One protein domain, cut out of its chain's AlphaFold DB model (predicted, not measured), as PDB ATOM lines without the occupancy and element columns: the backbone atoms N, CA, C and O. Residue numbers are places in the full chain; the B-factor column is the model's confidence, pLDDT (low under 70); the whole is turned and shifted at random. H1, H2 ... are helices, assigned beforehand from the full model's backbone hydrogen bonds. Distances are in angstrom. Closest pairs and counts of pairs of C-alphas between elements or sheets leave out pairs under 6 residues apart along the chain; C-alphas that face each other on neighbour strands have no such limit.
ATOM      1  N   THR A  22     338.865 265.917 394.732       70.62
ATOM      2  CA  THR A  22     339.430 264.559 394.770       70.62
ATOM      3  C   THR A  22     339.474 263.996 396.198       70.62
ATOM      4  O   THR A  22     339.344 262.784 396.385       70.62
ATOM      5  N   SER A  23     339.644 264.849 397.217       81.75
ATOM      6  CA  SER A  23     339.611 264.424 398.624       81.75
ATOM      7  C   SER A  23     338.184 264.088 399.058       81.75
ATOM      8  O   SER A  23     337.966 263.016 399.620       81.75
ATOM      9  N   ALA A  24     337.211 264.936 398.717       90.88
ATOM     10  CA  ALA A  24     335.807 264.726 399.067       90.88
ATOM     11  C   ALA A  24     335.202 263.490 398.376       90.88
ATOM     12  O   ALA A  24     334.512 262.696 399.019       90.88
ATOM     13  N   GLU A  25     335.491 263.280 397.085       93.94
ATOM     14  CA  GLU A  25     335.083 262.071 396.354       93.94
ATOM     15  C   GLU A  25     335.615 260.809 397.045       93.94
ATOM     16  O   GLU A  25     334.888 259.834 397.254       93.94
ATOM     17  N   LYS A  26     336.898 260.831 397.416       93.25
ATOM     18  CA  LYS A  26     337.566 259.699 398.051       93.25
ATOM     19  C   LYS A  26     336.970 259.390 399.425       93.25
ATOM     20  O   LYS A  26     336.724 258.224 399.711       93.25
ATOM     21  N   GLU A  27     336.709 260.405 400.243       92.94
ATOM     22  CA  GLU A  27     336.092 260.236 401.564       92.94
ATOM     23  C   GLU A  27     334.686 259.632 401.469       92.94
ATOM     24  O   GLU A  27     334.349 258.711 402.217       92.94
ATOM     25  N   LEU A  28     333.869 260.098 400.518       95.12
ATOM     26  CA  LEU A  28     332.551 259.516 400.257       95.12
ATOM     27  C   LEU A  28     332.661 258.055 399.817       95.12
ATOM     28  O   LEU A  28     331.915 257.209 400.307       95.12
ATOM     29  N   LEU A  29     333.610 257.744 398.935       95.06
ATOM     30  CA  LEU A  29     333.824 256.383 398.458       95.06
ATOM     31  C   LEU A  29     334.291 255.438 399.575       95.06
ATOM     32  O   LEU A  29     333.758 254.338 399.704       95.06
ATOM     33  N   GLU A  30     335.243 255.858 400.408       94.31
ATOM     34  CA  GLU A  30     335.691 255.084 401.576       94.31
ATOM     35  C   GLU A  30     334.534 254.838 402.549       94.31
ATOM     36  O   GLU A  30     334.352 253.721 403.040       94.31
ATOM     37  N   LYS A  31     333.686 255.850 402.763       94.38
ATOM     38  CA  LYS A  31     332.478 255.713 403.576       94.38
ATOM     39  C   LYS A  31     331.493 254.709 402.973       94.38
ATOM     40  O   LYS A  31     330.985 253.863 403.702       94.38
ATOM     41  N   ALA A  32     331.241 254.749 401.666       95.94
ATOM     42  CA  ALA A  32     330.378 253.774 401.000       95.94
ATOM     43  C   ALA A  32     330.916 252.342 401.152       95.94
ATOM     44  O   ALA A  32     330.172 251.435 401.525       95.94
ATOM     45  N   TYR A  33     332.222 252.143 400.948       94.94
ATOM     46  CA  TYR A  33     332.848 250.831 401.116       94.94
ATOM     47  C   TYR A  33     332.794 250.312 402.547       94.94
ATOM     48  O   TYR A  33     332.636 249.113 402.736       94.94
ATOM     49  N   SER A  34     332.856 251.183 403.551       93.31
ATOM     50  CA  SER A  34     332.730 250.761 404.949       93.31
ATOM     51  C   SER A  34     331.353 250.147 405.266       93.31
ATOM     52  O   SER A  34     331.274 249.153 405.985       93.31
ATOM     53  N   TYR A  35     330.273 250.644 404.645       93.94
ATOM     54  CA  TYR A  35     328.951 250.011 404.733       93.94
ATOM     55  C   TYR A  35     328.893 248.669 403.999       93.94
ATOM     56  O   TYR A  35     328.303 247.721 404.511       93.94
ATOM     57  N   LEU A  36     329.513 248.568 402.818       93.75
ATOM     58  CA  LEU A  36     329.586 247.305 402.078       93.75
ATOM     59  C   LEU A  36     330.406 246.247 402.827       93.75
ATOM     60  O   LEU A  36     330.042 245.075 402.831       93.75
ATOM     61  N   GLU A  37     331.487 246.650 403.492       92.62
ATOM     62  CA  GLU A  37     332.294 245.752 404.317       92.62
ATOM     63  C   GLU A  37     331.509 245.279 405.542       92.62
ATOM     64  O   GLU A  37     331.485 244.083 405.824       92.62
ATOM     65  N   ALA A  38     330.795 246.185 406.220       89.94
ATOM     66  CA  ALA A  38     329.904 245.825 407.323       89.94
ATOM     67  C   ALA A  38     328.790 244.861 406.878       89.94
ATOM     68  O   ALA A  38     328.462 243.929 407.607       89.94
ATOM     69  N   LEU A  39     328.238 245.043 405.672       90.56
ATOM     70  CA  LEU A  39     327.245 244.141 405.078       90.56
ATOM     71  C   LEU A  39     327.829 242.744 404.813       90.56
ATOM     72  O   LEU A  39     327.223 241.744 405.182       90.56
ATOM     73  N   ASN A  40     329.009 242.671 404.191       87.50
ATOM     74  CA  ASN A  40     329.626 241.404 403.791       87.50
ATOM     75  C   ASN A  40     330.171 240.600 404.974       87.50
ATOM     76  O   ASN A  40     330.137 239.370 404.957       87.50
ATOM     77  N   SER A  41     330.704 241.289 405.982       86.81
ATOM     78  CA  SER A  41     331.249 240.663 407.190       86.81
ATOM     79  C   SER A  41     330.193 240.446 408.276       86.81
ATOM     80  O   SER A  41     330.448 239.688 409.212       86.81
ATOM     81  N   ASN A  42     329.021 241.083 408.152       82.75
ATOM     82  CA  ASN A  42     328.013 241.200 409.209       82.75
ATOM     83  C   ASN A  42     328.605 241.772 410.519       82.75
ATOM     84  O   ASN A  42     328.174 241.440 411.624       82.75
ATOM     85  N   ASP A  43     329.624 242.629 410.397       84.44
ATOM     86  CA  ASP A  43     330.345 243.221 411.518       84.44
ATOM     87  C   ASP A  43     330.153 244.745 411.545       84.44
ATOM     88  O   ASP A  43     330.588 245.497 410.668       84.44
ATOM     89  N   LYS A  44     329.490 245.216 412.608       82.56
ATOM     90  CA  LYS A  44     329.199 246.637 412.842       82.56
ATOM     91  C   LYS A  44     330.461 247.451 413.090       82.56
ATOM     92  O   LYS A  44     330.399 248.684 413.039       82.56
ATOM     93  N   ASP A  45     331.594 246.825 413.385       85.44
ATOM     94  CA  ASP A  45     332.841 247.539 413.629       85.44
ATOM     95  C   ASP A  45     333.341 248.266 412.380       85.44
ATOM     96  O   ASP A  45     333.892 249.361 412.518       85.44
ATOM     97  N   TYR A  46     332.987 247.781 411.188       85.50
ATOM     98  CA  TYR A  46     333.249 248.465 409.919       85.50
ATOM     99  C   TYR A  46     332.347 249.674 409.652       85.50
ATOM    100  O   TYR A  46     332.675 250.475 408.781       85.50
ATOM    101  N   LEU A  47     331.242 249.864 410.386       86.50
ATOM    102  CA  LEU A  47     330.384 251.035 410.188       86.50
ATOM    103  C   LEU A  47     331.155 252.343 410.446       86.50
ATOM    104  O   LEU A  47     331.919 252.407 411.422       86.50
ATOM    105  N   PRO A  48     330.897 253.406 409.650       82.81
ATOM    106  CA  PRO A  48     331.503 254.715 409.848       82.81
ATOM    107  C   PRO A  48     331.428 255.210 411.294       82.81
ATOM    108  O   PRO A  48     330.452 254.986 412.018       82.81
ATOM    109  N   THR A  49     332.451 255.955 411.706       77.38
ATOM    110  CA  THR A  49     332.478 256.607 413.016       77.38
ATOM    111  C   THR A  49     331.322 257.605 413.164       77.38
ATOM    112  O   THR A  49     330.923 258.275 412.213       77.38
ATOM    113  N   GLY A  50     330.762 257.699 414.374       70.19
ATOM    114  CA  GLY A  50     329.634 258.592 414.679       70.19
ATOM    115  C   GLY A  50     328.240 257.989 414.463       70.19
ATOM    116  O   GLY A  50     327.252 258.661 414.741       70.19
ATOM    117  N   ILE A  51     328.144 256.732 414.020       71.94
ATOM    118  CA  ILE A  51     326.881 255.983 413.983       71.94
ATOM    119  C   ILE A  51     326.620 255.369 415.359       71.94
ATOM    120  O   ILE A  51     327.507 254.740 415.939       71.94
ATOM    121  N   ASP A  52     325.402 255.534 415.881       62.50
ATOM    122  CA  ASP A  52     324.985 254.909 417.138       62.50
ATOM    123  C   ASP A  52     324.763 253.402 416.939       62.50
ATOM    124  O   ASP A  52     323.648 252.919 416.711       62.50
ATOM    125  N   LYS A  53     325.867 252.648 417.000       67.31
ATOM    126  CA  LYS A  53     325.907 251.191 416.799       67.31
ATOM    127  C   LYS A  53     325.026 250.428 417.803       67.31
ATOM    128  O   LYS A  53     324.688 249.275 417.549       67.31
ATOM    129  N   LEU A  54     324.638 251.059 418.919       55.81
ATOM    130  CA  LEU A  54     323.838 250.460 419.994       55.81
ATOM    131  C   LEU A  54     322.353 250.292 419.626       55.81
ATOM    132  O   LEU A  54     321.666 249.472 420.241       55.81
ATOM    133  N   ASN A  55     321.855 251.031 418.627       63.34
ATOM    134  CA  ASN A  55     320.450 250.962 418.204       63.34
ATOM    135  C   ASN A  55     320.192 249.964 417.066       63.34
ATOM    136  O   ASN A  55     319.045 249.578 416.850       63.34
ATOM    137  N   LEU A  56     321.237 249.488 416.386       68.25
ATOM    138  CA  LEU A  56     321.143 248.398 415.414       68.25
ATOM    139  C   LEU A  56     321.164 247.084 416.197       68.25
ATOM    140  O   LEU A  56     322.238 246.614 416.556       68.25
ATOM    141  N   LYS A  57     320.011 246.530 416.576       59.44
ATOM    142  CA  LYS A  57     319.965 245.386 417.511       59.44
ATOM    143  C   LYS A  57     320.004 244.008 416.837       59.44
ATOM    144  O   LYS A  57     320.534 243.094 417.457       59.44
ATOM    145  N   ASP A  58     319.610 243.903 415.565       65.81
ATOM    146  CA  ASP A  58     319.468 242.623 414.844       65.81
ATOM    147  C   ASP A  58     320.175 242.634 413.475       65.81
ATOM    148  O   ASP A  58     320.375 243.703 412.902       65.81
ATOM    149  N   GLU A  59     320.544 241.458 412.952       63.22
ATOM    150  CA  GLU A  59     321.285 241.294 411.682       63.22
ATOM    151  C   GLU A  59     320.523 241.842 410.465       63.22
ATOM    152  O   GLU A  59     321.092 242.562 409.647       63.22
ATOM    153  N   GLU A  60     319.215 241.581 410.387       62.03
ATOM    154  CA  GLU A  60     318.334 242.071 409.314       62.03
ATOM    155  C   GLU A  60     318.302 243.610 409.274       62.03
ATOM    156  O   GLU A  60     318.430 244.219 408.213       62.03
ATOM    157  N   ASN A  61     318.307 244.247 410.451       75.75
ATOM    158  CA  ASN A  61     318.370 245.703 410.581       75.75
ATOM    159  C   ASN A  61     319.727 246.287 410.146       75.75
ATOM    160  O   ASN A  61     319.788 247.446 409.744       75.75
ATOM    161  N   ILE A  62     320.827 245.531 410.242       81.00
ATOM    162  CA  ILE A  62     322.147 245.984 409.768       81.00
ATOM    163  C   ILE A  62     322.204 245.912 408.247       81.00
ATOM    164  O   ILE A  62     322.694 246.847 407.619       81.00
ATOM    165  N   GLY A  63     321.703 244.819 407.664       86.31
ATOM    166  CA  GLY A  63     321.727 244.602 406.222       86.31
ATOM    167  C   GLY A  63     321.011 245.719 405.470       86.31
ATOM    168  O   GLY A  63     321.623 246.403 404.648       86.31
ATOM    169  N   GLU A  64     319.747 245.969 405.818       88.12
ATOM    170  CA  GLU A  64     318.947 247.044 405.219       88.12
ATOM    171  C   GLU A  64     319.575 248.425 405.446       88.12
ATOM    172  O   GLU A  64     319.653 249.246 404.527       88.12
ATOM    173  N   TYR A  65     320.089 248.669 406.656       88.75
ATOM    174  CA  TYR A  65     320.759 249.922 406.993       88.75
ATOM    175  C   TYR A  65     321.987 250.168 406.108       88.75
ATOM    176  O   TYR A  65     322.118 251.251 405.530       88.75
ATOM    177  N   CYS A  66     322.860 249.170 405.963       92.12
ATOM    178  CA  CYS A  66     324.058 249.253 405.135       92.12
ATOM    179  C   CYS A  66     323.719 249.434 403.654       92.12
ATOM    180  O   CYS A  66     324.318 250.297 403.012       92.12
ATOM    181  N   ILE A  67     322.755 248.672 403.123       93.81
ATOM    182  CA  ILE A  67     322.314 248.777 401.722       93.81
ATOM    183  C   ILE A  67     321.802 250.187 401.438       93.81
ATOM    184  O   ILE A  67     322.314 250.849 400.535       93.81
ATOM    185  N   SER A  68     320.864 250.683 402.251       93.69
ATOM    186  CA  SER A  68     320.264 252.006 402.066       93.69
ATOM    187  C   SER A  68     321.311 253.125 402.112       93.69
ATOM    188  O   SER A  68     321.342 253.987 401.232       93.69
ATOM    189  N   HIS A  69     322.229 253.097 403.083       94.44
ATOM    190  CA  HIS A  69     323.235 254.154 403.217       94.44
ATOM    191  C   HIS A  69     324.320 254.080 402.139       94.44
ATOM    192  O   HIS A  69     324.755 255.122 401.645       94.44
ATOM    193  N   ALA A  70     324.757 252.876 401.754       96.62
ATOM    194  CA  ALA A  70     325.688 252.711 400.645       96.62
ATOM    195  C   ALA A  70     325.060 253.208 399.335       96.62
ATOM    196  O   ALA A  70     325.698 253.975 398.613       96.62
ATOM    197  N   TYR A  71     323.803 252.841 399.065       97.62
ATOM    198  CA  TYR A  71     323.059 253.262 397.877       97.62
ATOM    199  C   TYR A  71     322.972 254.789 397.770       97.62
ATOM    200  O   TYR A  71     323.356 255.354 396.745       97.62
ATOM    201  N   GLU A  72     322.567 255.478 398.842       97.44
ATOM    202  CA  GLU A  72     322.467 256.945 398.848       97.44
ATOM    203  C   GLU A  72     323.822 257.629 398.614       97.44
ATOM    204  O   GLU A  72     323.914 258.611 397.871       97.44
ATOM    205  N   ILE A  73     324.906 257.096 399.189       97.88
ATOM    206  CA  ILE A  73     326.249 257.642 398.955       97.88
ATOM    207  C   ILE A  73     326.697 257.394 397.511       97.88
ATOM    208  O   ILE A  73     327.239 258.303 396.883       97.88
ATOM    209  N   PHE A  74     326.458 256.207 396.949       98.50
ATOM    210  CA  PHE A  74     326.801 255.940 395.553       98.50
ATOM    211  C   PHE A  74     325.984 256.789 394.577       98.50
ATOM    212  O   PHE A  74     326.541 257.250 393.582       98.50
ATOM    213  N   LYS A  75     324.714 257.088 394.871       98.00
ATOM    214  CA  LYS A  75     323.936 258.059 394.083       98.00
ATOM    215  C   LYS A  75     324.525 259.454 394.147       98.00
ATOM    216  O   LYS A  75     324.733 260.069 393.105       98.00
ATOM    217  N   ASN A  76     324.889 259.909 395.343       97.88
ATOM    218  CA  ASN A  76     325.584 261.180 395.513       97.88
ATOM    219  C   ASN A  76     326.882 261.227 394.684       97.88
ATOM    220  O   ASN A  76     327.141 262.218 394.002       97.88
ATOM    221  N   LEU A  77     327.657 260.136 394.676       97.75
ATOM    222  CA  LEU A  77     328.864 260.014 393.859       97.75
ATOM    223  C   LEU A  77     328.563 260.094 392.351       97.75
ATOM    224  O   LEU A  77     329.261 260.808 391.631       97.75
ATOM    225  N   VAL A  78     327.514 259.415 391.874       97.50
ATOM    226  CA  VAL A  78     327.080 259.463 390.464       97.50
ATOM    227  C   VAL A  78     326.681 260.877 390.038       97.50
ATOM    228  O   VAL A  78     327.035 261.288 388.928       97.50
ATOM    229  N   ASP A  79     325.943 261.586 390.892       96.88
ATOM    230  CA  ASP A  79     325.356 262.891 390.584       96.88
ATOM    231  C   ASP A  79     326.385 264.024 390.662       96.88
ATOM    232  O   ASP A  79     326.410 264.897 389.792       96.88
ATOM    233  N   ASN A  80     327.263 263.997 391.668       96.19
ATOM    234  CA  ASN A  80     328.236 265.066 391.903       96.19
ATOM    235  C   ASN A  80     329.562 264.868 391.160       96.19
ATOM    236  O   ASN A  80     330.251 265.851 390.893       96.19
ATOM    237  N   TYR A  81     329.907 263.637 390.763       94.88
ATOM    238  CA  TYR A  81     331.165 263.339 390.063       94.88
ATOM    239  C   TYR A  81     330.949 262.618 388.718       94.88
ATOM    240  O   TYR A  81     331.587 261.597 388.446       94.88
ATOM    241  N   PRO A  82     330.117 263.156 387.802       93.50
ATOM    242  CA  PRO A  82     329.694 262.453 386.588       93.50
ATOM    243  C   PRO A  82     330.826 262.133 385.600       93.50
ATOM    244  O   PRO A  82     330.671 261.246 384.761       93.50
ATOM    245  N   ASN A  83     331.954 262.847 385.696       91.50
ATOM    246  CA  ASN A  83     333.136 262.675 384.844       91.50
ATOM    247  C   ASN A  83     334.280 261.919 385.544       91.50
ATOM    248  O   ASN A  83     335.399 261.896 385.031       91.50
ATOM    249  N   SER A  84     334.032 261.336 386.720       91.75
ATOM    250  CA  SER A  84     335.044 260.576 387.450       91.75
ATOM    251  C   SER A  84     335.546 259.380 386.643       91.75
ATOM    252  O   SER A  84     334.765 258.656 386.022       91.75
ATOM    253  N   GLU A  85     336.844 259.075 386.737       91.19
ATOM    254  CA  GLU A  85     337.374 257.809 386.213       91.19
ATOM    255  C   GLU A  85     336.720 256.589 386.886       91.19
ATOM    256  O   GLU A  85     336.739 255.501 386.316       91.19
TER     257      GLU A  85
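AT A GLANCE: This is residues 22 to 85 of the 183 residues of an uncharacterized protein of Flavobacterium sp. (UniProt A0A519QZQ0). The domain is a long helical hairpin: H2 and H1 lie side by side, running opposite ways, and a long loop, residues 42 to 58, joins them at one end. That loop folds back from the end of H1 before it leads into H2. The 64 printed residues have two named helices, H1 then H2, and no named strand; the class is all helix. The whole is only just compact, close to loose, with a radius of gyration of the C-alphas of 12.4 A, a rod spanning 39 by 18 by 18 A.

HOW THE PARTS SIT: Look first at H2, residues 59 to 80, the longest helix. It touches H1, residues 22 to 41, most closely at the C-alphas of Ala 32 and Ala 70, 4.8 A apart. Their tilt is shallow, 22 degrees. In both, every O i to N i+4 pair is within hydrogen-bond range.

IN THESE COORDINATES: Find C-alpha 59 at (321.285, 241.294, 411.682); from there H2 runs 31.7 A to C-alpha 80. H1 runs 28.1 A from C-alpha 22 at (339.430, 264.559, 394.770).

THE WHOLE: The C-alphas of Lys 57 and Asn 83 are farthest apart, 39.2 A. The printed part has no cut. The link is long; residues 52 to 60 have pLDDT under 70.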